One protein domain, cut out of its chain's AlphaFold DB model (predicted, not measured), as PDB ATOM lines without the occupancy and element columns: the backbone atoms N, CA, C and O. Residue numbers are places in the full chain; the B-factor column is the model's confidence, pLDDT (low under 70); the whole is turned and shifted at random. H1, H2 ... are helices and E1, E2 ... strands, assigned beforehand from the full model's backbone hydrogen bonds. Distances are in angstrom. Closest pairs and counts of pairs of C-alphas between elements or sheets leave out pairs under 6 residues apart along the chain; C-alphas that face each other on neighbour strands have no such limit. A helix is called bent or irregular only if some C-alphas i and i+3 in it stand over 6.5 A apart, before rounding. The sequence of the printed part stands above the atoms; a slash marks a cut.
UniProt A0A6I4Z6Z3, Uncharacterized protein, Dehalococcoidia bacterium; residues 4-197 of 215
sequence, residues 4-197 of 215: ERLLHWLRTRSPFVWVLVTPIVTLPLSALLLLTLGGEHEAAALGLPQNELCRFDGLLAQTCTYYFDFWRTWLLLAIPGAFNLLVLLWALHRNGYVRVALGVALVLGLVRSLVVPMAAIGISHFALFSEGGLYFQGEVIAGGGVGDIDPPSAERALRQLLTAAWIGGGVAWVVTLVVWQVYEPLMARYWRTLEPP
ATOM      1  N   GLU A   4     176.803   0.190  57.433       76.75
ATOM      2  CA  GLU A   4     176.623  -1.103  56.769       76.75
ATOM      3  C   GLU A   4     175.605  -2.009  57.475       76.75
ATOM      4  O   GLU A   4     174.783  -2.645  56.816       76.75
ATOM      5  N   ARG A   5     175.589  -2.024  58.818       79.00
ATOM      6  CA  ARG A   5     174.600  -2.784  59.599       79.00
ATOM      7  C   ARG A   5     173.189  -2.224  59.426       79.00
ATOM      8  O   ARG A   5     172.246  -3.003  59.330       79.00
ATOM      9  N   LEU A   6     173.041  -0.900  59.342       72.31
ATOM     10  CA  LEU A   6     171.752  -0.255  59.066       72.31
ATOM     11  C   LEU A   6     171.236  -0.605  57.672       72.31
ATOM     12  O   LEU A   6     170.092  -1.026  57.533       72.31
ATOM     13  N   LEU A   7     172.089  -0.507  56.653       69.62
ATOM     14  CA  LEU A   7     171.724  -0.866  55.282       69.62
ATOM     15  C   LEU A   7     171.376  -2.352  55.146       69.62
ATOM     16  O   LEU A   7     170.424  -2.697  54.447       69.62
ATOM     17  N   HIS A   8     172.110  -3.230  55.829       75.50
ATOM     18  CA  HIS A   8     171.807  -4.658  55.859       75.50
ATOM     19  C   HIS A   8     170.463  -4.949  56.550       75.50
ATOM     20  O   HIS A   8     169.659  -5.732  56.046       75.50
ATOM     21  N   TRP A   9     170.176  -4.272  57.664       73.50
ATOM     22  CA  TRP A   9     168.900  -4.399  58.372       73.50
ATOM     23  C   TRP A   9     167.713  -3.890  57.535       73.50
ATOM     24  O   TRP A   9     166.714  -4.593  57.394       73.50
ATOM     25  N   LEU A  10     167.841  -2.724  56.888       68.12
ATOM     26  CA  LEU A  10     166.814  -2.170  55.990       68.12
ATOM     27  C   LEU A  10     166.547  -3.081  54.780       68.12
ATOM     28  O   LEU A  10     165.406  -3.227  54.348       68.12
ATOM     29  N   ARG A  11     167.589  -3.737  54.252       67.31
ATOM     30  CA  ARG A  11     167.476  -4.699  53.141       67.31
ATOM     31  C   ARG A  11     166.832  -6.028  53.521       67.31
ATOM     32  O   ARG A  11     166.464  -6.769  52.622       67.31
ATOM     33  N   THR A  12     166.734  -6.357  54.804       69.44
ATOM     34  CA  THR A  12     166.210  -7.655  55.264       69.44
ATOM     35  C   THR A  12     164.821  -7.549  55.892       69.44
ATOM     36  O   THR A  12     164.210  -8.573  56.191       69.44
ATOM     37  N   ARG A  13     164.297  -6.332  56.102       72.94
ATOM     38  CA  ARG A  13     163.040  -6.079  56.824       72.94
ATOM     39  C   ARG A  13     162.101  -5.194  56.013       72.94
ATOM     40  O   ARG A  13     162.506  -4.137  55.538       72.94
ATOM     41  N   SER A  14     160.835  -5.601  55.887       72.75
ATOM     42  CA  SER A  14     159.780  -4.803  55.240       72.75
ATOM     43  C   SER A  14     159.459  -3.542  56.056       72.75
ATOM     44  O   SER A  14     159.356  -3.652  57.283       72.75
ATOM     45  N   PRO A  15     159.198  -2.380  55.419       78.06
ATOM     46  CA  PRO A  15     158.716  -1.190  56.126       78.06
ATOM     47  C   PRO A  15     157.407  -1.457  56.890       78.06
ATOM     48  O   PRO A  15     157.170  -0.865  57.938       78.06
ATOM     49  N   PHE A  16     156.583  -2.412  56.448       76.75
ATOM     50  CA  PHE A  16     155.376  -2.802  57.183       76.75
ATOM     51  C   PHE A  16     155.657  -3.522  58.498       76.75
ATOM     52  O   PHE A  16     154.921  -3.325  59.459       76.75
ATOM     53  N   VAL A  17     156.725  -4.325  58.577       80.25
ATOM     54  CA  VAL A  17     157.113  -4.972  59.843       80.25
ATOM     55  C   VAL A  17     157.455  -3.905  60.877       80.25
ATOM     56  O   VAL A  17     157.097  -4.041  62.043       80.25
ATOM     57  N   TRP A  18     158.095  -2.817  60.444       85.31
ATOM     58  CA  TRP A  18     158.369  -1.685  61.317       85.31
ATOM     59  C   TRP A  18     157.082  -1.064  61.860       85.31
ATOM     60  O   TRP A  18     156.935  -0.965  63.076       85.31
ATOM     61  N   VAL A  19     156.131  -0.727  60.980       82.12
ATOM     62  CA  VAL A  19     154.826  -0.128  61.339       82.12
ATOM     63  C   VAL A  19     153.957  -1.065  62.187       82.12
ATOM     64  O   VAL A  19     153.105  -0.617  62.954       82.12
ATOM     65  N   LEU A  20     154.155  -2.376  62.078       84.00
ATOM     66  CA  LEU A  20     153.462  -3.369  62.896       84.00
ATOM     67  C   LEU A  20     153.999  -3.418  64.332       84.00
ATOM     68  O   LEU A  20     153.214  -3.553  65.269       84.00
ATOM     69  N   VAL A  21     155.319  -3.299  64.497       84.62
ATOM     70  CA  VAL A  21     156.003  -3.390  65.796       84.62
ATOM     71  C   VAL A  21     156.006  -2.060  66.543       84.62
ATOM     72  O   VAL A  21     155.968  -2.059  67.769       84.62
ATOM     73  N   THR A  22     156.024  -0.927  65.837       86.44
ATOM     74  CA  THR A  22     156.134   0.407  66.460       86.44
ATOM     75  C   THR A  22     155.108   0.630  67.573       86.44
ATOM     76  O   THR A  22     155.537   0.996  68.664       86.44
ATOM     77  N   PRO A  23     153.808   0.320  67.398       82.25
ATOM     78  CA  PRO A  23     152.798   0.519  68.441       82.25
ATOM     79  C   PRO A  23     153.086  -0.193  69.766       82.25
ATOM     80  O   PRO A  23     152.721   0.329  70.814       82.25
ATOM     81  N   ILE A  24     153.794  -1.329  69.740       85.69
ATOM     82  CA  ILE A  24     154.181  -2.085  70.946       85.69
ATOM     83  C   ILE A  24     155.116  -1.254  71.835       85.69
ATOM     84  O   ILE A  24     155.087  -1.378  73.052       85.69
ATOM     85  N   VAL A  25     155.933  -0.393  71.228       86.75
ATOM     86  CA  VAL A  25     156.887   0.468  71.938       86.75
ATOM     87  C   VAL A  25     156.311   1.866  72.146       86.75
ATOM     88  O   VAL A  25     156.445   2.443  73.223       86.75
ATOM     89  N   THR A  26     155.654   2.422  71.130       87.44
ATOM     90  CA  THR A  26     155.237   3.825  71.140       87.44
ATOM     91  C   THR A  26     154.033   4.067  72.044       87.44
ATOM     92  O   THR A  26     153.966   5.131  72.652       87.44
ATOM     93  N   LEU A  27     153.110   3.106  72.190       83.50
ATOM     94  CA  LEU A  27     151.948   3.262  73.078       83.50
ATOM     95  C   LEU A  27     152.343   3.285  74.567       83.50
ATOM     96  O   LEU A  27     151.979   4.255  75.237       83.50
ATOM     97  N   PRO A  28     153.128   2.321  75.101       87.12
ATOM     98  CA  PRO A  28     153.598   2.396  76.485       87.12
ATOM     99  C   PRO A  28     154.478   3.619  76.742       87.12
ATOM    100  O   PRO A  28     154.371   4.239  77.796       87.12
ATOM    101  N   LEU A  29     155.317   4.001  75.771       89.38
ATOM    102  CA  LEU A  29     156.158   5.189  75.896       89.38
ATOM    103  C   LEU A  29     155.318   6.468  75.990       89.38
ATOM    104  O   LEU A  29     155.606   7.314  76.829       89.38
ATOM    105  N   SER A  30     154.257   6.591  75.187       86.56
ATOM    106  CA  SER A  30     153.326   7.728  75.267       86.56
ATOM    107  C   SER A  30     152.630   7.790  76.628       86.56
ATOM    108  O   SER A  30     152.495   8.868  77.198       86.56
ATOM    109  N   ALA A  31     152.239   6.634  77.178       86.62
ATOM    110  CA  ALA A  31     151.649   6.552  78.512       86.62
ATOM    111  C   ALA A  31     152.631   6.993  79.600       86.62
ATOM    112  O   ALA A  31     152.289   7.831  80.430       86.62
ATOM    113  N   LEU A  32     153.866   6.491  79.558       89.88
ATOM    114  CA  LEU A  32     154.912   6.891  80.496       89.88
ATOM    115  C   LEU A  32     155.190   8.398  80.416       89.88
ATOM    116  O   LEU A  32     155.284   9.064  81.443       89.88
ATOM    117  N   LEU A  33     155.293   8.946  79.204       88.81
ATOM    118  CA  LEU A  33     155.540  10.370  78.983       88.81
ATOM    119  C   LEU A  33     154.384  11.235  79.483       88.81
ATOM    120  O   LEU A  33     154.630  12.245  80.131       88.81
ATOM    121  N   LEU A  34     153.133  10.846  79.241       86.06
ATOM    122  CA  LEU A  34     151.984  11.587  79.757       86.06
ATOM    123  C   LEU A  34     151.860  11.502  81.279       86.06
ATOM    124  O   LEU A  34     151.548  12.504  81.901       86.06
ATOM    125  N   LEU A  35     152.144  10.358  81.897       86.31
ATOM    126  CA  LEU A  35     152.073  10.236  83.358       86.31
ATOM    127  C   LEU A  35     153.211  10.975  84.078       86.31
ATOM    128  O   LEU A  35     153.051  11.373  85.225       86.31
ATOM    129  N   THR A  36     154.363  11.154  83.424       86.44
ATOM    130  CA  THR A  36     155.539  11.816  84.023       86.44
ATOM    131  C   THR A  36     155.640  13.298  83.671       86.44
ATOM    132  O   THR A  36     156.112  14.091  84.483       86.44
ATOM    133  N   LEU A  37     155.224  13.679  82.460       86.75
ATOM    134  CA  LEU A  37     155.362  15.030  81.914       86.75
ATOM    135  C   LEU A  37     154.023  15.666  81.535       86.75
ATOM    136  O   LEU A  37     154.017  16.854  81.217       86.75
ATOM    137  N   GLY A  38     152.912  14.930  81.517       77.19
ATOM    138  CA  GLY A  38     151.574  15.495  81.346       77.19
ATOM    139  C   GLY A  38     151.154  16.158  82.650       77.19
ATOM    140  O   GLY A  38     150.737  15.493  83.589       77.19
ATOM    141  N   GLY A  39     151.348  17.472  82.729       68.94
ATOM    142  CA  GLY A  39     150.976  18.264  83.896       68.94
ATOM    143  C   GLY A  39     149.565  18.822  83.759       68.94
ATOM    144  O   GLY A  39     149.202  19.336  82.698       68.94
ATOM    145  N   GLU A  40     148.800  18.744  84.841       76.25
ATOM    146  CA  GLU A  40     147.573  19.516  85.023       76.25
ATOM    147  C   GLU A  40     147.922  20.999  85.208       76.25
ATOM    148  O   GLU A  40     148.942  21.335  85.813       76.25
ATOM    149  N   HIS A  41     147.071  21.882  84.694       73.44
ATOM    150  CA  HIS A  41     147.060  23.280  85.104       73.44
ATOM    151  C   HIS A  41     145.834  23.528  85.973       73.44
ATOM    152  O   HIS A  41     144.706  23.242  85.569       73.44
ATOM    153  N   GLU A  42     146.057  24.093  87.157       68.12
ATOM    154  CA  GLU A  42     144.961  24.510  88.020       68.12
ATOM    155  C   GLU A  42     144.124  25.580  87.309       68.12
ATOM    156  O   GLU A  42     144.655  26.573  86.803       68.12
ATOM    157  N   ALA A  43     142.800  25.416  87.321       69.31
ATOM    158  CA  ALA A  43     141.861  26.381  86.745       69.31
ATOM    159  C   ALA A  43     142.086  27.808  87.287       69.31
ATOM    160  O   ALA A  43     141.970  28.788  86.552       69.31
ATOM    161  N   ALA A  44     142.501  27.899  88.559       65.94
ATOM    162  CA  ALA A  44     142.872  29.129  89.248       65.94
ATOM    163  C   ALA A  44     143.981  29.912  88.546       65.94
ATOM    164  O   ALA A  44     143.859  31.121  88.350       65.94
ATOM    165  N   ALA A  45     145.043  29.214  88.144       69.25
ATOM    166  CA  ALA A  45     146.198  29.803  87.484       69.25
ATOM    167  C   ALA A  45     145.874  30.283  86.060       69.25
ATOM    168  O   ALA A  45     146.575  31.136  85.523       69.25
ATOM    169  N   LEU A  46     144.807  29.750  85.460       67.19
ATOM    170  CA  LEU A  46     144.372  30.070  84.101       67.19
ATOM    171  C   LEU A  46     143.254  31.121  84.045       67.19
ATOM    172  O   LEU A  46     142.785  31.439  82.953       67.19
ATOM    173  N   GLY A  47     142.798  31.631  85.198       64.62
ATOM    174  CA  GLY A  47     141.633  32.522  85.270       64.62
ATOM    175  C   GLY A  47     140.342  31.867  84.765       64.62
ATOM    176  O   GLY A  47     139.397  32.562  84.397       64.62
ATOM    177  N   LEU A  48     140.314  30.534  84.712       69.81
ATOM    178  CA  LEU A  48     139.181  29.742  84.251       69.81
ATOM    179  C   LEU A  48     138.261  29.420  85.435       69.81
ATOM    180  O   LEU A  48     138.728  29.402  86.580       69.81
ATOM    181  N   PRO A  49     136.961  29.165  85.192       62.66
ATOM    182  CA  PRO A  49     136.035  28.808  86.256       62.66
ATOM    183  C   PRO A  49     136.569  27.596  87.025       62.66
ATOM    184  O   PRO A  49     136.687  26.485  86.501       62.66
ATOM    185  N   GLN A  50     136.940  27.849  88.280       57.59
ATOM    186  CA  GLN A  50     137.308  26.818  89.231       57.59
ATOM    187  C   GLN A  50     136.024  26.109  89.650       57.59
ATOM    188  O   GLN A  50     135.166  26.733  90.263       57.59
ATOM    189  N   ASN A  51     135.915  24.824  89.311       53.88
ATOM    190  CA  ASN A  51     135.045  23.834  89.945       53.88
ATOM    191  C   ASN A  51     133.696  24.375  90.456       53.88
ATOM    192  O   ASN A  51     133.550  24.641  91.648       53.88
ATOM    193  N   GLU A  52     132.672  24.427  89.597       53.47
ATOM    194  CA  GLU A  52     131.301  24.681  90.071       53.47
ATOM    195  C   GLU A  52     130.806  23.588  91.037       53.47
ATOM    196  O   GLU A  52     129.834  23.800  91.759       53.47
ATOM    197  N   LEU A  53     131.490  22.439  91.135       49.81
ATOM    198  CA  LEU A  53     131.054  21.330  91.969       49.81
ATOM    199  C   LEU A  53     132.233  20.450  92.481       49.81
ATOM    200  O   LEU A  53     132.766  19.639  91.732       49.81
ATOM    201  N   CYS A  54     132.558  20.551  93.788       54.62
ATOM    202  CA  CYS A  54     133.175  19.498  94.632       54.62
ATOM    203  C   CYS A  54     132.714  19.588  96.116       54.62
ATOM    204  O   CYS A  54     133.062  20.554  96.791       54.62
ATOM    205  N   ARG A  55     132.020  18.578  96.675       44.53
ATOM    206  CA  ARG A  55     132.185  18.122  98.071       44.53
ATOM    207  C   ARG A  55     131.670  16.695  98.298       44.53
ATOM    208  O   ARG A  55     130.510  16.392  98.037       44.53
ATOM    209  N   PHE A  56     132.520  15.860  98.899       52.09
ATOM    210  CA  PHE A  56     132.173  14.511  99.343       52.09
ATOM    211  C   PHE A  56     132.254  14.381 100.867       52.09
ATOM    212  O   PHE A  56     133.336  14.336 101.438       52.09
ATOM    213  N   ASP A  57     131.065  14.370 101.469       45.44
ATOM    214  CA  ASP A  57     130.655  13.644 102.684       45.44
ATOM    215  C   ASP A  57     129.109  13.696 102.744       45.44
ATOM    216  O   ASP A  57     128.498  14.129 103.719       45.44
ATOM    217  N   GLY A  58     128.438  13.363 101.628       50.00
ATOM    218  CA  GLY A  58     126.965  13.437 101.586       50.00
ATOM    219  C   GLY A  58     126.246  13.483 100.233       50.00
ATOM    220  O   GLY A  58     125.047  13.718 100.239       50.00
ATOM    221  N   LEU A  59     126.941  13.210  99.120       53.38
ATOM    222  CA  LEU A  59     126.409  12.814  97.799       53.38
ATOM    223  C   LEU A  59     125.522  13.809  97.013       53.38
ATOM    224  O   LEU A  59     124.340  13.989  97.283       53.38
ATOM    225  N   LEU A  60     126.060  14.260  95.877       47.91
ATOM    226  CA  LEU A  60     125.376  14.340  94.578       47.91
ATOM    227  C   LEU A  60     126.463  14.221  93.499       47.91
ATOM    228  O   LEU A  60     127.513  14.845  93.621       47.91
ATOM    229  N   ALA A  61     126.246  13.338  92.516       53.97
ATOM    230  CA  ALA A  61     127.221  12.940  91.497       53.97
ATOM    231  C   ALA A  61     127.940  14.153  90.894       53.97
ATOM    232  O   ALA A  61     127.292  15.060  90.374       53.97
ATOM    233  N   GLN A  62     129.268  14.176  91.006       60.34
ATOM    234  CA  GLN A  62     130.025  15.400  90.807       60.34
ATOM    235  C   GLN A  62     131.062  15.250  89.702       60.34
ATOM    236  O   GLN A  62     131.885  14.332  89.729       60.34
ATOM    237  N   THR A  63     130.962  16.138  88.715       64.69
ATOM    238  CA  THR A  63     131.876  16.240  87.579       64.69
ATOM    239  C   THR A  63     133.033  17.147  87.971       64.69
ATOM    240  O   THR A  63     132.858  18.353  88.131       64.69
ATOM    241  N   CYS A  64     134.219  16.568  88.134       71.94
ATOM    242  CA  CYS A  64     135.440  17.332  88.354       71.94
ATOM    243  C   CYS A  64     136.061  17.698  87.018       71.94
ATOM    244  O   CYS A  64     136.103  16.874  86.103       71.94
ATOM    245  N   THR A  65     136.547  18.932  86.930       75.94
ATOM    246  CA  THR A  65     137.061  19.494  85.689       75.94
ATOM    247  C   THR A  65     138.553  19.760  85.810       75.94
ATOM    248  O   THR A  65     138.982  20.504  86.686       75.94
ATOM    249  N   TYR A  66     139.332  19.164  84.916       79.81
ATOM    250  CA  TYR A  66     140.786  19.262  84.852       79.81
ATOM    251  C   TYR A  66     141.198  19.936  83.551       79.81
ATOM    252  O   TYR A  66     140.628  19.647  82.503       79.81
ATOM    253  N   TYR A  67     142.202  20.806  83.580       82.25
ATOM    254  CA  TYR A  67     142.663  21.495  82.376       82.25
ATOM    255  C   TYR A  67     144.066  21.034  82.009       82.25
ATOM    256  O   TYR A  67     144.987  21.028  82.830       82.25
ATOM    257  N   PHE A  68     144.232  20.660  80.747       86.25
ATOM    258  CA  PHE A  68     145.497  20.181  80.212       86.25
ATOM    259  C   PHE A  68     145.914  21.034  79.022       86.25
ATOM    260  O   PHE A  68     145.091  21.392  78.177       86.25
ATOM    261  N   ASP A  69     147.208  21.339  78.943       88.25
ATOM    262  CA  ASP A  69     147.789  22.002  77.778       88.25
ATOM    263  C   ASP A  69     147.653  21.080  76.560       88.25
ATOM    264  O   ASP A  69     148.134  19.937  76.556       88.25
ATOM    265  N   PHE A  70     146.974  21.581  75.529       87.88
ATOM    266  CA  PHE A  70     146.698  20.827  74.318       87.88
ATOM    267  C   PHE A  70     147.981  20.453  73.581       87.88
ATOM    268  O   PHE A  70     148.177  19.287  73.237       87.88
ATOM    269  N   TRP A  71     148.867  21.422  73.346       88.44
ATOM    270  CA  TRP A  71     150.063  21.222  72.533       88.44
ATOM    271  C   TRP A  71     151.039  20.288  73.219       88.44
ATOM    272  O   TRP A  71     151.576  19.386  72.579       88.44
ATOM    273  N   ARG A  72     151.233  20.454  74.527       90.25
ATOM    274  CA  ARG A  72     152.087  19.576  75.321       90.25
ATOM    275  C   ARG A  72     151.552  18.150  75.320       90.25
ATOM    276  O   ARG A  72     152.299  17.228  75.008       90.25
ATOM    277  N   THR A  73     150.270  17.961  75.616       89.56
ATOM    278  CA  THR A  73     149.649  16.627  75.633       89.56
ATOM    279  C   THR A  73     149.713  15.972  74.255       89.56
ATOM    280  O   THR A  73     150.132  14.820  74.133       89.56
ATOM    281  N   TRP A  74     149.359  16.716  73.205       90.38
ATOM    282  CA  TRP A  74     149.436  16.240  71.830       90.38
ATOM    283  C   TRP A  74     150.867  15.851  71.451       90.38
ATOM    284  O   TRP A  74     151.068  14.768  70.909       90.38
ATOM    285  N   LEU A  75     151.872  16.665  71.795       91.25
ATOM    286  CA  LEU A  75     153.282  16.350  71.553       91.25
ATOM    287  C   LEU A  75     153.717  15.080  72.288       91.25
ATOM    288  O   LEU A  75     154.368  14.230  71.686       91.25
ATOM    289  N   LEU A  76     153.344  14.910  73.558       91.38
ATOM    290  CA  LEU A  76     153.708  13.720  74.339       91.38
ATOM    291  C   LEU A  76     153.087  12.429  73.773       91.38
ATOM    292  O   LEU A  76     153.689  11.363  73.891       91.38
ATOM    293  N   LEU A  77     151.934  12.529  73.105       88.19
ATOM    294  CA  LEU A  77     151.310  11.429  72.359       88.19
ATOM    295  C   LEU A  77     151.917  11.233  70.956       88.19
ATOM    296  O   LEU A  77     152.106  10.103  70.502       88.19
ATOM    297  N   ALA A  78     152.221  12.322  70.249       89.12
ATOM    298  CA  ALA A  78     152.653  12.303  68.854       89.12
ATOM    299  C   ALA A  78     154.151  11.999  68.684       89.12
ATOM    300  O   ALA A  78     154.534  11.340  67.714       89.12
ATOM    301  N   ILE A  79     155.010  12.433  69.616       91.38
ATOM    302  CA  ILE A  79     156.470  12.241  69.556       91.38
ATOM    303  C   ILE A  79     156.835  10.752  69.507       91.38
ATOM    304  O   ILE A  79     157.588  10.365  68.611       91.38
ATOM    305  N   PRO A  80     156.291   9.874  70.372       88.12
ATOM    306  CA  PRO A  80     156.486   8.437  70.206       88.12
ATOM    307  C   PRO A  80     155.938   7.942  68.863       88.12
ATOM    308  O   PRO A  80     156.551   7.101  68.212       88.12
ATOM    309  N   GLY A  81     154.827   8.503  68.384       85.19
ATOM    310  CA  GLY A  81     154.310   8.238  67.042       85.19
ATOM    311  C   GLY A  81     155.336   8.503  65.932       85.19
ATOM    312  O   GLY A  81     155.422   7.709  64.995       85.19
ATOM    313  N   ALA A  82     156.194   9.520  66.063       89.06
ATOM    314  CA  ALA A  82     157.198   9.875  65.056       89.06
ATOM    315  C   ALA A  82     158.184   8.737  64.727       89.06
ATOM    316  O   ALA A  82     158.742   8.718  63.629       89.06
ATOM    317  N   PHE A  83     158.340   7.726  65.592       88.94
ATOM    318  CA  PHE A  83     159.081   6.505  65.254       88.94
ATOM    319  C   PHE A  83     158.508   5.786  64.022       88.94
ATOM    320  O   PHE A  83     159.259   5.133  63.297       88.94
ATOM    321  N   ASN A  84     157.214   5.931  63.719       86.25
ATOM    322  CA  ASN A  84     156.618   5.412  62.486       86.25
ATOM    323  C   ASN A  84     157.240   6.046  61.231       86.25
ATOM    324  O   ASN A  84     157.266   5.398  60.191       86.25
ATOM    325  N   LEU A  85     157.795   7.262  61.309       88.50
ATOM    326  CA  LEU A  85     158.425   7.947  60.174       88.50
ATOM    327  C   LEU A  85     159.778   7.345  59.785       88.50
ATOM    328  O   LEU A  85     160.273   7.620  58.694       88.50
ATOM    329  N   LEU A  86     160.355   6.464  60.608       89.50
ATOM    330  CA  LEU A  86     161.574   5.740  60.239       89.50
ATOM    331  C   LEU A  86     161.381   4.841  59.011       89.50
ATOM    332  O   LEU A  86     162.368   4.475  58.375       89.50
ATOM    333  N   VAL A  87     160.137   4.568  58.594       88.50
ATOM    334  CA  VAL A  87     159.861   3.964  57.281       88.50
ATOM    335  C   VAL A  87     160.478   4.757  56.127       88.50
ATOM    336  O   VAL A  87     160.872   4.160  55.132       88.50
ATOM    337  N   LEU A  88     160.665   6.075  56.260       90.38
ATOM    338  CA  LEU A  88     161.303   6.914  55.237       90.38
ATOM    339  C   LEU A  88     162.720   6.452  54.872       90.38
ATOM    340  O   LEU A  88     163.172   6.699  53.756       90.38
ATOM    341  N   LEU A  89     163.394   5.699  55.746       88.31
ATOM    342  CA  LEU A  89     164.686   5.082  55.439       88.31
ATOM    343  C   LEU A  89     164.619   4.109  54.246       88.31
ATOM    344  O   LEU A  89     165.627   3.879  53.578       88.31
ATOM    345  N   TRP A  90     163.436   3.573  53.929       87.00
ATOM    346  CA  TRP A  90     163.206   2.711  52.769       87.00
ATOM    347  C   TRP A  90     162.946   3.485  51.465       87.00
ATOM    348  O   TRP A  90     162.788   2.858  50.417       87.00
ATOM    349  N   ALA A  91     162.945   4.825  51.475       87.19
ATOM    350  CA  ALA A  91     162.708   5.631  50.269       87.19
ATOM    351  C   ALA A  91     163.775   5.399  49.192       87.19
ATOM    352  O   ALA A  91     163.480   5.395  47.997       87.19
ATOM    353  N   LEU A  92     165.010   5.128  49.622       82.94
ATOM    354  CA  LEU A  92     166.154   4.854  48.751       82.94
ATOM    355  C   LEU A  92     166.242   3.382  48.313       82.94
ATOM    356  O   LEU A  92     167.225   2.969  47.692       82.94
ATOM    357  N   HIS A  93     165.245   2.556  48.645       80.06
ATOM    358  CA  HIS A  93     165.262   1.148  48.282       80.06
ATOM    359  C   HIS A  93     165.086   0.969  46.765       80.06
ATOM    360  O   HIS A  93     164.184   1.534  46.150       80.06
ATOM    361  N   ARG A  94     165.934   0.136  46.146       76.19
ATOM    362  CA  ARG A  94     165.937  -0.074  44.683       76.19
ATOM    363  C   ARG A  94     164.697  -0.815  44.168       76.19
ATOM    364  O   ARG A  94     164.324  -0.663  43.011       76.19
ATOM    365  N   ASN A  95     164.060  -1.619  45.018       74.31
ATOM    366  CA  ASN A  95     162.866  -2.387  44.662       74.31
ATOM    367  C   ASN A  95     161.602  -1.503  44.680       74.31
ATOM    368  O   ASN A  95     161.239  -0.973  45.732       74.31
ATOM    369  N   GLY A  96     160.910  -1.394  43.536       76.44
ATOM    370  CA  GLY A  96     159.632  -0.687  43.394       76.44
ATOM    371  C   GLY A  96     158.556  -1.169  44.366       76.44
ATOM    372  O   GLY A  96     157.893  -0.342  44.985       76.44
ATOM    373  N   TYR A  97     158.476  -2.480  44.611       76.62
ATOM    374  CA  TYR A  97     157.573  -3.069  45.604       76.62
ATOM    375  C   TYR A  97     157.767  -2.458  46.998       76.62
ATOM    376  O   TYR A  97     156.808  -2.103  47.673       76.62
ATOM    377  N   VAL A  98     159.020  -2.297  47.430       78.88
ATOM    378  CA  VAL A  98     159.340  -1.754  48.760       78.88
ATOM    379  C   VAL A  98     159.003  -0.267  48.846       78.88
ATOM    380  O   VAL A  98     158.588   0.203  49.900       78.88
ATOM    381  N   ARG A  99     159.116   0.472  47.737       83.12
ATOM    382  CA  ARG A  99     158.735   1.890  47.678       83.12
ATOM    383  C   ARG A  99     157.219   2.093  47.739       83.12
ATOM    384  O   ARG A  99     156.765   3.018  48.404       83.12
ATOM    385  N   VAL A 100     156.430   1.215  47.116       84.38
ATOM    386  CA  VAL A 100     154.964   1.232  47.282       84.38
ATOM    387  C   VAL A 100     154.593   0.863  48.719       84.38
ATOM    388  O   VAL A 100     153.803   1.567  49.348       84.38
ATOM    389  N   ALA A 101     155.226  -0.178  49.274       84.50
ATOM    390  CA  ALA A 101     155.031  -0.576  50.666       84.50
ATOM    391  C   ALA A 101     155.337   0.565  51.640       84.50
ATOM    392  O   ALA A 101     154.588   0.794  52.584       84.50
ATOM    393  N   LEU A 102     156.420   1.301  51.386       88.81
ATOM    394  CA  LEU A 102     156.764   2.519  52.103       88.81
ATOM    395  C   LEU A 102     155.636   3.548  52.038       88.81
ATOM    396  O   LEU A 102     155.259   4.068  53.078       88.81
ATOM    397  N   GLY A 103     155.104   3.852  50.852       89.81
ATOM    398  CA  GLY A 103     154.042   4.849  50.707       89.81
ATOM    399  C   GLY A 103     152.834   4.527  51.589       89.81
ATOM    400  O   GLY A 103     152.376   5.372  52.355       89.81
ATOM    401  N   VAL A 104     152.383   3.272  51.560       90.50
ATOM    402  CA  VAL A 104     151.275   2.805  52.407       90.50
ATOM    403  C   VAL A 104     151.645   2.862  53.892       90.50
ATOM    404  O   VAL A 104     150.884   3.384  54.706       90.50
ATOM    405  N   ALA A 105     152.833   2.374  54.252       89.38
ATOM    406  CA  ALA A 105     153.337   2.384  55.622       89.38
ATOM    407  C   ALA A 105     153.470   3.811  56.186       89.38
ATOM    408  O   ALA A 105     153.159   4.039  57.353       89.38
ATOM    409  N   LEU A 106     153.873   4.778  55.359       91.75
ATOM    410  CA  LEU A 106     153.982   6.189  55.719       91.75
ATOM    411  C   LEU A 106     152.609   6.798  55.997       91.75
ATOM    412  O   LEU A 106     152.447   7.457  57.019       91.75
ATOM    413  N   VAL A 107     151.615   6.543  55.140       92.25
ATOM    414  CA  VAL A 107     150.237   7.016  55.363       92.25
ATOM    415  C   VAL A 107     149.692   6.464  56.680       92.25
ATOM    416  O   VAL A 107     149.217   7.228  57.518       92.25
ATOM    417  N   LEU A 108     149.829   5.156  56.914       90.69
ATOM    418  CA  LEU A 108     149.396   4.521  58.163       90.69
ATOM    419  C   LEU A 108     150.146   5.077  59.382       90.69
ATOM    420  O   LEU A 108     149.546   5.317  60.430       90.69
ATOM    421  N   GLY A 109     151.450   5.313  59.238       88.88
ATOM    422  CA  GLY A 109     152.288   5.923  60.262       88.88
ATOM    423  C   GLY A 109     151.847   7.342  60.619       88.88
ATOM    424  O   GLY A 109     151.721   7.659  61.799       88.88
ATOM    425  N   LEU A 110     151.560   8.180  59.621       90.94
ATOM    426  CA  LEU A 110     151.087   9.554  59.812       90.94
ATOM    427  C   LEU A 110     149.710   9.595  60.472       90.94
ATOM    428  O   LEU A 110     149.526  10.328  61.442       90.94
ATOM    429  N   VAL A 111     148.767   8.767  60.010       89.56
ATOM    430  CA  VAL A 111     147.434   8.653  60.624       89.56
ATOM    431  C   VAL A 111     147.564   8.317  62.109       89.56
ATOM    432  O   VAL A 111     146.965   8.974  62.955       89.56
ATOM    433  N   ARG A 112     148.413   7.354  62.467       85.75
ATOM    434  CA  ARG A 112     148.623   7.003  63.877       85.75
ATOM    435  C   ARG A 112     149.331   8.068  64.691       85.75
ATOM    436  O   ARG A 112     149.031   8.207  65.867       85.75
ATOM    437  N   SER A 113     150.291   8.766  64.100       88.25
ATOM    438  CA  SER A 113     151.127   9.716  64.843       88.25
ATOM    439  C   SER A 113     150.436  11.057  65.044       88.25
ATOM    440  O   SER A 113     150.760  11.767  65.985       88.25
ATOM    441  N   LEU A 114     149.506  11.411  64.155       88.94
ATOM    442  CA  LEU A 114     148.868  12.724  64.139       88.94
ATOM    443  C   LEU A 114     147.367  12.619  64.409       88.94
ATOM    444  O   LEU A 114     146.860  13.263  65.322       88.94
ATOM    445  N   VAL A 115     146.658  11.783  63.645       88.38
ATOM    446  CA  VAL A 115     145.189  11.724  63.679       88.38
ATOM    447  C   VAL A 115     144.690  11.029  64.941       88.38
ATOM    448  O   VAL A 115     143.757  11.525  65.558       88.38
ATOM    449  N   VAL A 116     145.310   9.923  65.363       87.00
ATOM    450  CA  VAL A 116     144.876   9.203  66.575       87.00
ATOM    451  C   VAL A 116     145.021  10.061  67.843       87.00
ATOM    452  O   VAL A 116     144.033  10.167  68.564       87.00
ATOM    453  N   PRO A 117     146.162  10.731  68.113       86.31
ATOM    454  CA  PRO A 117     146.266  11.670  69.231       86.31
ATOM    455  C   PRO A 117     145.237  12.801  69.173       86.31
ATOM    456  O   PRO A 117     144.594  13.092  70.175       86.31
ATOM    457  N   MET A 118     145.037  13.401  67.993       87.00
ATOM    458  CA  MET A 118     144.042  14.461  67.800       87.00
ATOM    459  C   MET A 118     142.622  13.977  68.084       87.00
ATOM    460  O   MET A 118     141.865  14.658  68.769       87.00
ATOM    461  N   ALA A 119     142.264  12.797  67.582       86.19
ATOM    462  CA  ALA A 119     140.963  12.191  67.816       86.19
ATOM    463  C   ALA A 119     140.780  11.819  69.292       86.19
ATOM    464  O   ALA A 119     139.706  12.046  69.830       86.19
ATOM    465  N   ALA A 120     141.815  11.306  69.963       83.31
ATOM    466  CA  ALA A 120     141.753  11.002  71.391       83.31
ATOM    467  C   ALA A 120     141.456  12.261  72.215       83.31
ATOM    468  O   ALA A 120     140.566  12.232  73.057       83.31
ATOM    469  N   ILE A 121     142.132  13.376  71.912       83.56
ATOM    470  CA  ILE A 121     141.881  14.663  72.573       83.56
ATOM    471  C   ILE A 121     140.481  15.196  72.221       83.56
ATOM    472  O   ILE A 121     139.728  15.569  73.117       83.56
ATOM    473  N   GLY A 122     140.094  15.177  70.942       81.06
ATOM    474  CA  GLY A 122     138.809  15.714  70.477       81.06
ATOM    475  C   GLY A 122     137.579  14.910  70.911       81.06
ATOM    476  O   GLY A 122     136.518  15.489  71.105       81.06
ATOM    477  N   ILE A 123     137.708  13.592  71.080       75.19
ATOM    478  CA  ILE A 123     136.661  12.748  71.680       75.19
ATOM    479  C   ILE A 123     136.590  13.000  73.180       75.19
ATOM    480  O   ILE A 123     135.509  12.913  73.757       75.19
ATOM    481  N   SER A 124     137.739  13.272  73.804       61.91
ATOM    482  CA  SER A 124     137.777  13.445  75.239       61.91
ATOM    483  C   SER A 124     137.021  14.710  75.655       61.91
ATOM    484  O   SER A 124     136.127  14.556  76.471       61.91
ATOM    485  N   HIS A 125     137.252  15.911  75.090       65.31
ATOM    486  CA  HIS A 125     136.747  17.151  75.719       65.31
ATOM    487  C   HIS A 125     136.576  18.379  74.796       65.31
ATOM    488  O   HIS A 125     137.057  18.405  73.663       65.31
ATOM    489  N   PHE A 126     135.931  19.437  75.317       62.56
ATOM    490  CA  PHE A 126     135.862  20.766  74.692       62.56
ATOM    491  C   PHE A 126     137.222  21.479  74.750       62.56
ATOM    492  O   PHE A 126     137.914  21.458  75.772       62.56
ATOM    493  N   ALA A 127     137.604  22.123  73.646       58.91
ATOM    494  CA  ALA A 127     138.787  22.973  73.579       58.91
ATOM    495  C   ALA A 127     138.431  24.397  74.025       58.91
ATOM    496  O   ALA A 127     137.522  25.015  73.468       58.91
ATOM    497  N   LEU A 128     139.162  24.921  75.006       60.88
ATOM    498  CA  LEU A 128     139.058  26.300  75.469       60.88
ATOM    499  C   LEU A 128     140.283  27.085  75.013       60.88
ATOM    500  O   LEU A 128     141.428  26.679  75.224       60.88
ATOM    501  N   PHE A 129     140.023  28.238  74.406       65.50
ATOM    502  CA  PHE A 129     141.041  29.237  74.115       65.50
ATOM    503  C   PHE A 129     141.094  30.224  75.283       65.50
ATOM    504  O   PHE A 129     140.093  30.867  75.591       65.50
ATOM    505  N   SER A 130     142.254  30.335  75.928       63.81
ATOM    506  CA  SER A 130     142.552  31.342  76.953       63.81
ATOM    507  C   SER A 130     143.774  32.162  76.520       63.81
ATOM    508  O   SER A 130     144.518  31.746  75.630       63.81
ATOM    509  N   GLU A 131     144.015  33.313  77.152       62.97
ATOM    510  CA  GLU A 131     145.214  34.134  76.910       62.97
ATOM    511  C   GLU A 131     146.521  33.347  77.140       62.97
ATOM    512  O   GLU A 131     147.537  33.639  76.512       62.97
ATOM    513  N   GLY A 132     146.483  32.304  77.980       65.44
ATOM    514  CA  GLY A 132     147.610  31.400  78.238       65.44
ATOM    515  C   GLY A 132     147.849  30.314  77.178       65.44
ATOM    516  O   GLY A 132     148.882  29.650  77.230       65.44
ATOM    517  N   GLY A 133     146.935  30.117  76.216       75.69
ATOM    518  CA  GLY A 133     147.059  29.093  75.175       75.69
ATOM    519  C   GLY A 133     145.798  28.256  74.937       75.69
ATOM    520  O   GLY A 133     144.688  28.614  75.337       75.69
ATOM    521  N   LEU A 134     145.982  27.133  74.235       84.12
ATOM    522  CA  LEU A 134     144.925  26.166  73.941       84.12
ATOM    523  C   LEU A 134     144.919  25.074  75.013       84.12
ATOM    524  O   LEU A 134     145.896  24.336  75.160       84.12
ATOM    525  N   TYR A 135     143.801  24.949  75.717       82.06
ATOM    526  CA  TYR A 135     143.598  23.943  76.753       82.06
ATOM    527  C   TYR A 135     142.422  23.046  76.383       82.06
ATOM    528  O   TYR A 135     141.491  23.476  75.702       82.06
ATOM    529  N   PHE A 136     142.444  21.797  76.835       83.50
ATOM    530  CA  PHE A 136     141.273  20.926  76.774       83.50
ATOM    531  C   PHE A 136     140.845  20.509  78.179       83.50
ATOM    532  O   PHE A 136     141.663  20.433  79.102       83.50
ATOM    533  N   GLN A 137     139.545  20.279  78.324       80.81
ATOM    534  CA  GLN A 137     138.873  20.204  79.615       80.81
ATOM    535  C   GLN A 137     138.519  18.767  80.024       80.81
ATOM    536  O   GLN A 137     137.415  18.333  79.752       80.81
ATOM    537  N   GLY A 138     139.387  18.068  80.747       76.75
ATOM    538  CA  GLY A 138     139.148  16.756  81.355       76.75
ATOM    539  C   GLY A 138     137.990  16.673  82.353       76.75
ATOM    540  O   GLY A 138     138.158  17.085  83.493       76.75
ATOM    541  N   GLU A 139     136.855  16.075  81.991       75.06
ATOM    542  CA  GLU A 139     135.739  15.799  82.908       75.06
ATOM    543  C   GLU A 139     135.809  14.386  83.510       75.06
ATOM    544  O   GLU A 139     135.758  13.384  82.797       75.06
ATOM    545  N   VAL A 140     135.866  14.296  84.843       73.69
ATOM    546  CA  VAL A 140     135.819  13.027  85.585       73.69
ATOM    547  C   VAL A 140     134.572  12.992  86.456       73.69
ATOM    548  O   VAL A 140     134.436  13.776  87.392       73.69
ATOM    549  N   ILE A 141     133.676  12.044  86.177       71.00
ATOM    550  CA  ILE A 141     132.465  11.816  86.970       71.00
ATOM    551  C   ILE A 141     132.781  10.812  88.084       71.00
ATOM    552  O   ILE A 141     133.122   9.657  87.812       71.00
ATOM    553  N   ALA A 142     132.640  11.228  89.342       63.06
ATOM    554  CA  ALA A 142     132.695  10.317  90.483       63.06
ATOM    555  C   ALA A 142     131.315   9.664  90.701       63.06
ATOM    556  O   ALA A 142     130.346  10.327  91.074       63.06
ATOM    557  N   GLY A 143     131.207   8.357  90.440       53.16
ATOM    558  CA  GLY A 143     129.986   7.582  90.683       53.16
ATOM    559  C   GLY A 143     129.832   7.228  92.164       53.16
ATOM    560  O   GLY A 143     130.708   6.586  92.727       53.16
ATOM    561  N   GLY A 144     128.715   7.622  92.783       46.75
ATOM    562  CA  GLY A 144     128.403   7.437  94.210       46.75
ATOM    563  C   GLY A 144     128.037   6.008  94.641       46.75
ATOM    564  O   GLY A 144     127.026   5.820  95.311       46.75
ATOM    565  N   GLY A 145     128.809   4.995  94.243       46.91
ATOM    566  CA  GLY A 145     128.654   3.626  94.745       46.91
ATOM    567  C   GLY A 145     129.417   3.420  96.056       46.91
ATOM    568  O   GLY A 145     130.610   3.687  96.111       46.91
ATOM    569  N   VAL A 146     128.752   2.895  97.091       48.50
ATOM    570  CA  VAL A 146     129.225   2.726  98.492       48.50
ATOM    571  C   VAL A 146     130.468   1.812  98.658       48.50
ATOM    572  O   VAL A 146     130.866   1.504  99.775       48.50
ATOM    573  N   GLY A 147     131.106   1.360  97.576       50.28
ATOM    574  CA  GLY A 147     132.130   0.310  97.629       50.28
ATOM    575  C   GLY A 147     133.538   0.678  97.173       50.28
ATOM    576  O   GLY A 147     134.457  -0.020  97.566       50.28
ATOM    577  N   ASP A 148     133.731   1.715  96.361       52.03
ATOM    578  CA  ASP A 148     135.056   2.059  95.825       52.03
ATOM    579  C   ASP A 148     134.950   3.397  95.097       52.03
ATOM    580  O   ASP A 148     134.341   3.478  94.028       52.03
ATOM    581  N   ILE A 149     135.502   4.473  95.656       54.72
ATOM    582  CA  ILE A 149     135.566   5.745  94.935       54.72
ATOM    583  C   ILE A 149     136.891   6.417  95.270       54.72
ATOM    584  O   ILE A 149     136.950   7.310  96.114       54.72
ATOM    585  N   ASP A 150     137.965   5.992  94.597       57.19
ATOM    586  CA  ASP A 150     139.165   6.824  94.498       57.19
ATOM    587  C   ASP A 150     138.731   8.255  94.148       57.19
ATOM    588  O   ASP A 150     137.936   8.426  93.201       57.19
ATOM    589  N   PRO A 151     139.210   9.272  94.888       61.78
ATOM    590  CA  PRO A 151     138.814  10.644  94.645       61.78
ATOM    591  C   PRO A 151     139.112  11.006  93.184       61.78
ATOM    592  O   PRO A 151     140.112  10.538  92.624       61.78
ATOM    593  N   PRO A 152     138.249  11.804  92.533       68.62
ATOM    594  CA  PRO A 152     138.557  12.327  91.211       68.62
ATOM    595  C   PRO A 152     139.938  12.992  91.268       68.62
ATOM    596  O   PRO A 152     140.234  13.782  92.166       68.62
ATOM    597  N   SER A 153     140.806  12.594  90.343       75.50
ATOM    598  CA  SER A 153     142.188  13.054  90.263       75.50
ATOM    599  C   SER A 153     142.553  13.321  88.808       75.50
ATOM    600  O   SER A 153     142.031  12.670  87.895       75.50
ATOM    601  N   ALA A 154     143.494  14.236  88.577       76.19
ATOM    602  CA  ALA A 154     144.019  14.466  87.235       76.19
ATOM    603  C   ALA A 154     144.665  13.213  86.639       76.19
ATOM    604  O   ALA A 154     144.589  12.991  85.433       76.19
ATOM    605  N   GLU A 155     145.222  12.336  87.477       80.75
ATOM    606  CA  GLU A 155     145.712  11.034  87.031       80.75
ATOM    607  C   GLU A 155     144.583  10.187  86.426       80.75
ATOM    608  O   GLU A 155     144.773   9.543  85.394       80.75
ATOM    609  N   ARG A 156     143.380  10.216  87.010       79.94
ATOM    610  CA  ARG A 156     142.210   9.510  86.470       79.94
ATOM    611  C   ARG A 156     141.760  10.095  85.130       79.94
ATOM    612  O   ARG A 156     141.473   9.318  84.219       79.94
ATOM    613  N   ALA A 157     141.764  11.421  84.984       79.81
ATOM    614  CA  ALA A 157     141.484  12.090  83.709       79.81
ATOM    615  C   ALA A 157     142.521  11.709  82.631       79.81
ATOM    616  O   ALA A 157     142.165  11.310  81.522       79.81
ATOM    617  N   LEU A 158     143.815  11.718  82.979       83.00
ATOM    618  CA  LEU A 158     144.891  11.272  82.089       83.00
ATOM    619  C   LEU A 158     144.746   9.797  81.707       83.00
ATOM    620  O   LEU A 158     144.928   9.444  80.544       83.00
ATOM    621  N   ARG A 159     144.373   8.920  82.648       84.50
ATOM    622  CA  ARG A 159     144.108   7.501  82.360       84.50
ATOM    623  C   ARG A 159     142.938   7.327  81.386       84.50
ATOM    624  O   ARG A 159     143.020   6.459  80.517       84.50
ATOM    625  N   GLN A 160     141.880   8.136  81.474       83.12
ATOM    626  CA  GLN A 160     140.775   8.107  80.504       83.12
ATOM    627  C   GLN A 160     141.238   8.528  79.104       83.12
ATOM    628  O   GLN A 160     140.975   7.809  78.138       83.12
ATOM    629  N   LEU A 161     142.004   9.621  79.000       83.62
ATOM    630  CA  LEU A 161     142.611  10.053  77.738       83.62
ATOM    631  C   LEU A 161     143.517   8.960  77.148       83.62
ATOM    632  O   LEU A 161     143.416   8.632  75.965       83.62
ATOM    633  N   LEU A 162     144.373   8.357  77.977       85.56
ATOM    634  CA  LEU A 162     145.234   7.245  77.578       85.56
ATOM    635  C   LEU A 162     144.421   6.044  77.103       85.56
ATOM    636  O   LEU A 162     144.772   5.444  76.092       85.56
ATOM    637  N   THR A 163     143.318   5.723  77.776       86.38
ATOM    638  CA  THR A 163     142.420   4.633  77.374       86.38
ATOM    639  C   THR A 163     141.818   4.905  75.996       86.38
ATOM    640  O   THR A 163     141.865   4.034  75.127       86.38
ATOM    641  N   ALA A 164     141.320   6.122  75.750       84.94
ATOM    642  CA  ALA A 164     140.805   6.521  74.441       84.94
ATOM    643  C   ALA A 164     141.893   6.446  73.353       84.94
ATOM    644  O   ALA A 164     141.675   5.858  72.290       84.94
ATOM    645  N   ALA A 165     143.093   6.962  73.640       84.44
ATOM    646  CA  ALA A 165     144.238   6.892  72.737       84.44
ATOM    647  C   ALA A 165     144.668   5.443  72.447       84.44
ATOM    648  O   ALA A 165     145.013   5.118  71.312       84.44
ATOM    649  N   TRP A 166     144.611   4.555  73.442       86.12
ATOM    650  CA  TRP A 166     144.933   3.136  73.296       86.12
ATOM    651  C   TRP A 166     143.905   2.393  72.452       86.12
ATOM    652  O   TRP A 166     144.297   1.623  71.577       86.12
ATOM    653  N   ILE A 167     142.610   2.646  72.656       87.56
ATOM    654  CA  ILE A 167     141.548   2.070  71.821       87.56
ATOM    655  C   ILE A 167     141.725   2.538  70.373       87.56
ATOM    656  O   ILE A 167     141.778   1.709  69.463       87.56
ATOM    657  N   GLY A 168     141.901   3.845  70.151       84.62
ATOM    658  CA  GLY A 168     142.152   4.401  68.818       84.62
ATOM    659  C   GLY A 168     143.419   3.830  68.171       84.62
ATOM    660  O   GLY A 168     143.413   3.448  66.999       84.62
ATOM    661  N   GLY A 169     144.493   3.689  68.951       84.00
ATOM    662  CA  GLY A 169     145.739   3.054  68.530       84.00
ATOM    663  C   GLY A 169     145.561   1.578  68.168       84.00
ATOM    664  O   GLY A 169     146.085   1.137  67.146       84.00
ATOM    665  N   GLY A 170     144.779   0.830  68.949       86.81
ATOM    666  CA  GLY A 170     144.432  -0.568  68.699       86.81
ATOM    667  C   GLY A 170     143.613  -0.747  67.421       86.81
ATOM    668  O   GLY A 170     143.942  -1.596  66.595       86.81
ATOM    669  N   VAL A 171     142.615   0.110  67.189       88.94
ATOM    670  CA  VAL A 171     141.845   0.129  65.934       88.94
ATOM    671  C   VAL A 171     142.763   0.425  64.747       88.94
ATOM    672  O   VAL A 171     142.773  -0.324  63.770       88.94
ATOM    673  N   ALA A 172     143.608   1.455  64.841       86.25
ATOM    674  CA  ALA A 172     144.586   1.763  63.799       86.25
ATOM    675  C   ALA A 172     145.629   0.642  63.614       86.25
ATOM    676  O   ALA A 172     146.231   0.505  62.544       86.25
ATOM    677  N   TRP A 173     145.877  -0.174  64.640       87.69
ATOM    678  CA  TRP A 173     146.699  -1.376  64.541       87.69
ATOM    679  C   TRP A 173     146.029  -2.474  63.719       87.69
ATOM    680  O   TRP A 173     146.629  -2.951  62.752       87.69
ATOM    681  N   VAL A 174     144.766  -2.777  64.014       89.81
ATOM    682  CA  VAL A 174     143.949  -3.726  63.245       89.81
ATOM    683  C   VAL A 174     143.811  -3.290  61.785       89.81
ATOM    684  O   VAL A 174     144.010  -4.107  60.888       89.81
ATOM    685  N   VAL A 175     143.560  -2.005  61.517       89.38
ATOM    686  CA  VAL A 175     143.479  -1.478  60.143       89.38
ATOM    687  C   VAL A 175     144.765  -1.757  59.366       89.38
ATOM    688  O   VAL A 175     144.705  -2.213  58.230       89.38
ATOM    689  N   THR A 176     145.937  -1.571  59.970       88.25
ATOM    690  CA  THR A 176     147.210  -1.894  59.305       88.25
ATOM    691  C   THR A 176     147.379  -3.380  59.035       88.25
ATOM    692  O   THR A 176     147.925  -3.729  57.990       88.25
ATOM    693  N   LEU A 177     146.915  -4.261  59.930       88.75
ATOM    694  CA  LEU A 177     146.903  -5.701  59.658       88.75
ATOM    695  C   LEU A 177     146.042  -6.015  58.434       88.75
ATOM    696  O   LEU A 177     146.486  -6.741  57.551       88.75
ATOM    697  N   VAL A 178     144.845  -5.433  58.352       90.19
ATOM    698  CA  VAL A 178     143.937  -5.614  57.211       90.19
ATOM    699  C   VAL A 178     144.560  -5.069  55.925       90.19
ATOM    700  O   VAL A 178     144.602  -5.772  54.920       90.19
ATOM    701  N   VAL A 179     145.110  -3.852  55.959       89.31
ATOM    702  CA  VAL A 179     145.794  -3.251  54.806       89.31
ATOM    703  C   VAL A 179     146.956  -4.128  54.351       89.31
ATOM    704  O   VAL A 179     147.117  -4.336  53.154       89.31
ATOM    705  N   TRP A 180     147.727  -4.697  55.279       84.19
ATOM    706  CA  TRP A 180     148.806  -5.624  54.948       84.19
ATOM    707  C   TRP A 180     148.296  -6.912  54.280       84.19
ATOM    708  O   TRP A 180     148.829  -7.308  53.245       84.19
ATOM    709  N   GLN A 181     147.234  -7.519  54.818       86.06
ATOM    710  CA  GLN A 181     146.611  -8.726  54.254       86.06
ATOM    711  C   GLN A 181     146.055  -8.506  52.841       86.06
ATOM    712  O   GLN A 181     146.062  -9.427  52.032       86.06
ATOM    713  N   VAL A 182     145.590  -7.296  52.524       87.38
ATOM    714  CA  VAL A 182     145.126  -6.936  51.173       87.38
ATOM    715  C   VAL A 182     146.298  -6.574  50.256       87.38
ATOM    716  O   VAL A 182     146.293  -6.902  49.070       87.38
ATOM    717  N   TYR A 183     147.319  -5.914  50.801       83.62
ATOM    718  CA  TYR A 183     148.497  -5.466  50.066       83.62
ATOM    719  C   TYR A 183     149.295  -6.634  49.477       83.62
ATOM    720  O   TYR A 183     149.653  -6.594  48.301       83.62
ATOM    721  N   GLU A 184     149.548  -7.684  50.261       77.50
ATOM    722  CA  GLU A 184     150.350  -8.845  49.851       77.50
ATOM    723  C   GLU A 184     149.824  -9.543  48.570       77.50
ATOM    724  O   GLU A 184     150.578  -9.620  47.592       77.50
ATOM    725  N   PRO A 185     148.549  -9.978  48.480       79.88
ATOM    726  CA  PRO A 185     148.017 -10.618  47.276       79.88
ATOM    727  C   PRO A 185     147.882  -9.646  46.100       79.88
ATOM    728  O   PRO A 185     148.131 -10.029  44.953       79.88
ATOM    729  N   LEU A 186     147.525  -8.382  46.359       81.19
ATOM    730  CA  LEU A 186     147.400  -7.371  45.311       81.19
ATOM    731  C   LEU A 186     148.756  -7.148  44.645       81.19
ATOM    732  O   LEU A 186     148.892  -7.234  43.426       81.19
ATOM    733  N   MET A 187     149.799  -6.966  45.442       75.94
ATOM    734  CA  MET A 187     151.133  -6.758  44.909       75.94
ATOM    735  C   MET A 187     151.718  -8.015  44.278       75.94
ATOM    736  O   MET A 187     152.398  -7.889  43.267       75.94
ATOM    737  N   ALA A 188     151.409  -9.218  44.771       71.62
ATOM    738  CA  ALA A 188     151.775 -10.462  44.090       71.62
ATOM    739  C   ALA A 188     151.195 -10.552  42.664       71.62
ATOM    740  O   ALA A 188     151.799 -11.173  41.791       71.62
ATOM    741  N   ARG A 189     150.064  -9.891  42.388       77.50
ATOM    742  CA  ARG A 189     149.481  -9.802  41.041       77.50
ATOM    743  C   ARG A 189     150.164  -8.749  40.162       77.50
ATOM    744  O   ARG A 189     150.344  -8.984  38.970       77.50
ATOM    745  N   TYR A 190     150.563  -7.618  40.742       74.19
ATOM    746  CA  TYR A 190     151.121  -6.466  40.016       74.19
ATOM    747  C   TYR A 190     152.654  -6.348  40.090       74.19
ATOM    748  O   TYR A 190     153.231  -5.405  39.549       74.19
ATOM    749  N   TRP A 191     153.356  -7.295  40.723       65.75
ATOM    750  CA  TRP A 191     154.801  -7.169  40.950       65.75
ATOM    751  C   TRP A 191     155.609  -7.095  39.646       65.75
ATOM    752  O   TRP A 191     156.573  -6.339  39.575       65.75
ATOM    753  N   ARG A 192     155.168  -7.805  38.595       63.59
ATOM    754  CA  ARG A 192     155.819  -7.814  37.271       63.59
ATOM    755  C   ARG A 192     155.808  -6.445  36.588       63.59
ATOM    756  O   ARG A 192     156.662  -6.173  35.760       63.59
ATOM    757  N   THR A 193     154.853  -5.583  36.935       66.56
ATOM    758  CA  THR A 193     154.750  -4.213  36.403       66.56
ATOM    759  C   THR A 193     155.495  -3.177  37.246       66.56
ATOM    760  O   THR A 193     155.538  -2.009  36.881       66.56
ATOM    761  N   LEU A 194     156.078  -3.584  38.379       59.94
ATOM    762  CA  LEU A 194     156.734  -2.700  39.349       59.94
ATOM    763  C   LEU A 194     158.262  -2.873  39.388       59.94
ATOM    764  O   LEU A 194     158.931  -2.314  40.267       59.94
ATOM    765  N   GLU A 195     158.821  -3.638  38.448       56.66
ATOM    766  CA  GLU A 195     160.266  -3.764  38.264       56.66
ATOM    767  C   GLU A 195     160.868  -2.433  37.772       56.66
ATOM    768  O   GLU A 195     160.274  -1.747  36.936       56.66
ATOM    769  N   PRO A 196     162.049  -2.020  38.271       48.75
ATOM    770  CA  PRO A 196     162.778  -0.932  37.641       48.75
ATOM    771  C   PRO A 196     163.224  -1.367  36.230       48.75
ATOM    772  O   PRO A 196     163.678  -2.498  36.074       48.75
ATOM    773  N   PRO A 197     163.188  -0.479  35.218       45.50
ATOM    774  CA  PRO A 197     163.559  -0.823  33.838       45.50
ATOM    775  C   PRO A 197     165.026  -1.267  33.670       45.50
ATOM    776  O   PRO A 197     165.385  -1.809  32.631       45.50
TER     777      PRO A 197
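Overview. This is residues 4 to 197 of the 215 residues of an uncharacterized protein of Dehalococcoidia bacterium (UniProt A0A6I4Z6Z3). Four long helices or arms, H2, H4, H5a and H6, lie side by side in an up-and-down bundle, with a small, strongly twisted sheet and both long links at one end and H1 at the other. The 194 printed residues, mostly helix by class, have six named helices and three named strands, in the order H1 H2 H3 E1 H4 H5 E2 E3 H6; the antiparallel sheet runs E1 E3 E2. The whole is loose, radius of gyration of the C-alphas 21.7 A, spanning 76 by 38 by 28 A.

Along the chain. H1 is residues 4 to 12, from C-alpha 4 at (176.623, -1.103, 56.769); H2 15 to 37, 30.6 A; H3 43 to 46; E1 62 to 69; H4 70 to 92, 35.9 A. H5, 96 to 124, assigned as one helix by its hydrogen bonds, is bent, C-alphas 113 and 116 being 6.5 A apart; its arms are H5a, 96 to 113, and H5b, 116 to 124. E2 is 127 to 130, E3 133 to 142, and H6 154 to 193, 55.2 A, ending at C-alpha 193 (154.750, -4.213, 36.403).

Arrangement. H2 touches H4, opposite ways at a shallow tilt of 22 degrees, closest C-alphas Thr 26 and Pro 80, 4.9 A. H4 and H5a form a helical hairpin, closest C-alphas Gly 81 and Ser 113, 4.1 A. H6 touches H2, closest C-alphas Ala 31 and Leu 162, 6.5 A. H1 is close to H4 but not clearly touching, closest C-alphas Leu 10 and Trp 90, 6.9 A. H6 is on the sheet, over E3, at a height of 8.6 A; H3 and H5b only graze it. E1, H4 H5, E2 form a split strand-helix-strand unit, same-way strands with E3 between, its crossover right-handed. N 66 and O 138 of E1 and E3 are 2.8 A apart, N 128 and O 135 of the hairpin E2 and E3 2.8 A, within hydrogen-bond range. Every O i to N i+4 pair is within range in H1, H5a and H5b, 15 of 19 in H2, 33 of 36 in H6 and 7 of 19 in H4, where 16 of 20 O i to N i+3 pairs are; H3 is too short for one.

Size, cuts and confidence. The C-alphas of Gly 58 and Pro 197, the two farthest apart, are 78.3 A apart. The printed part has no cut; the links H3 to E1 and E3 to H6 are long. Mean pLDDT of the printed part is 77.0, with 54 residues under 70, among them 42 to 63.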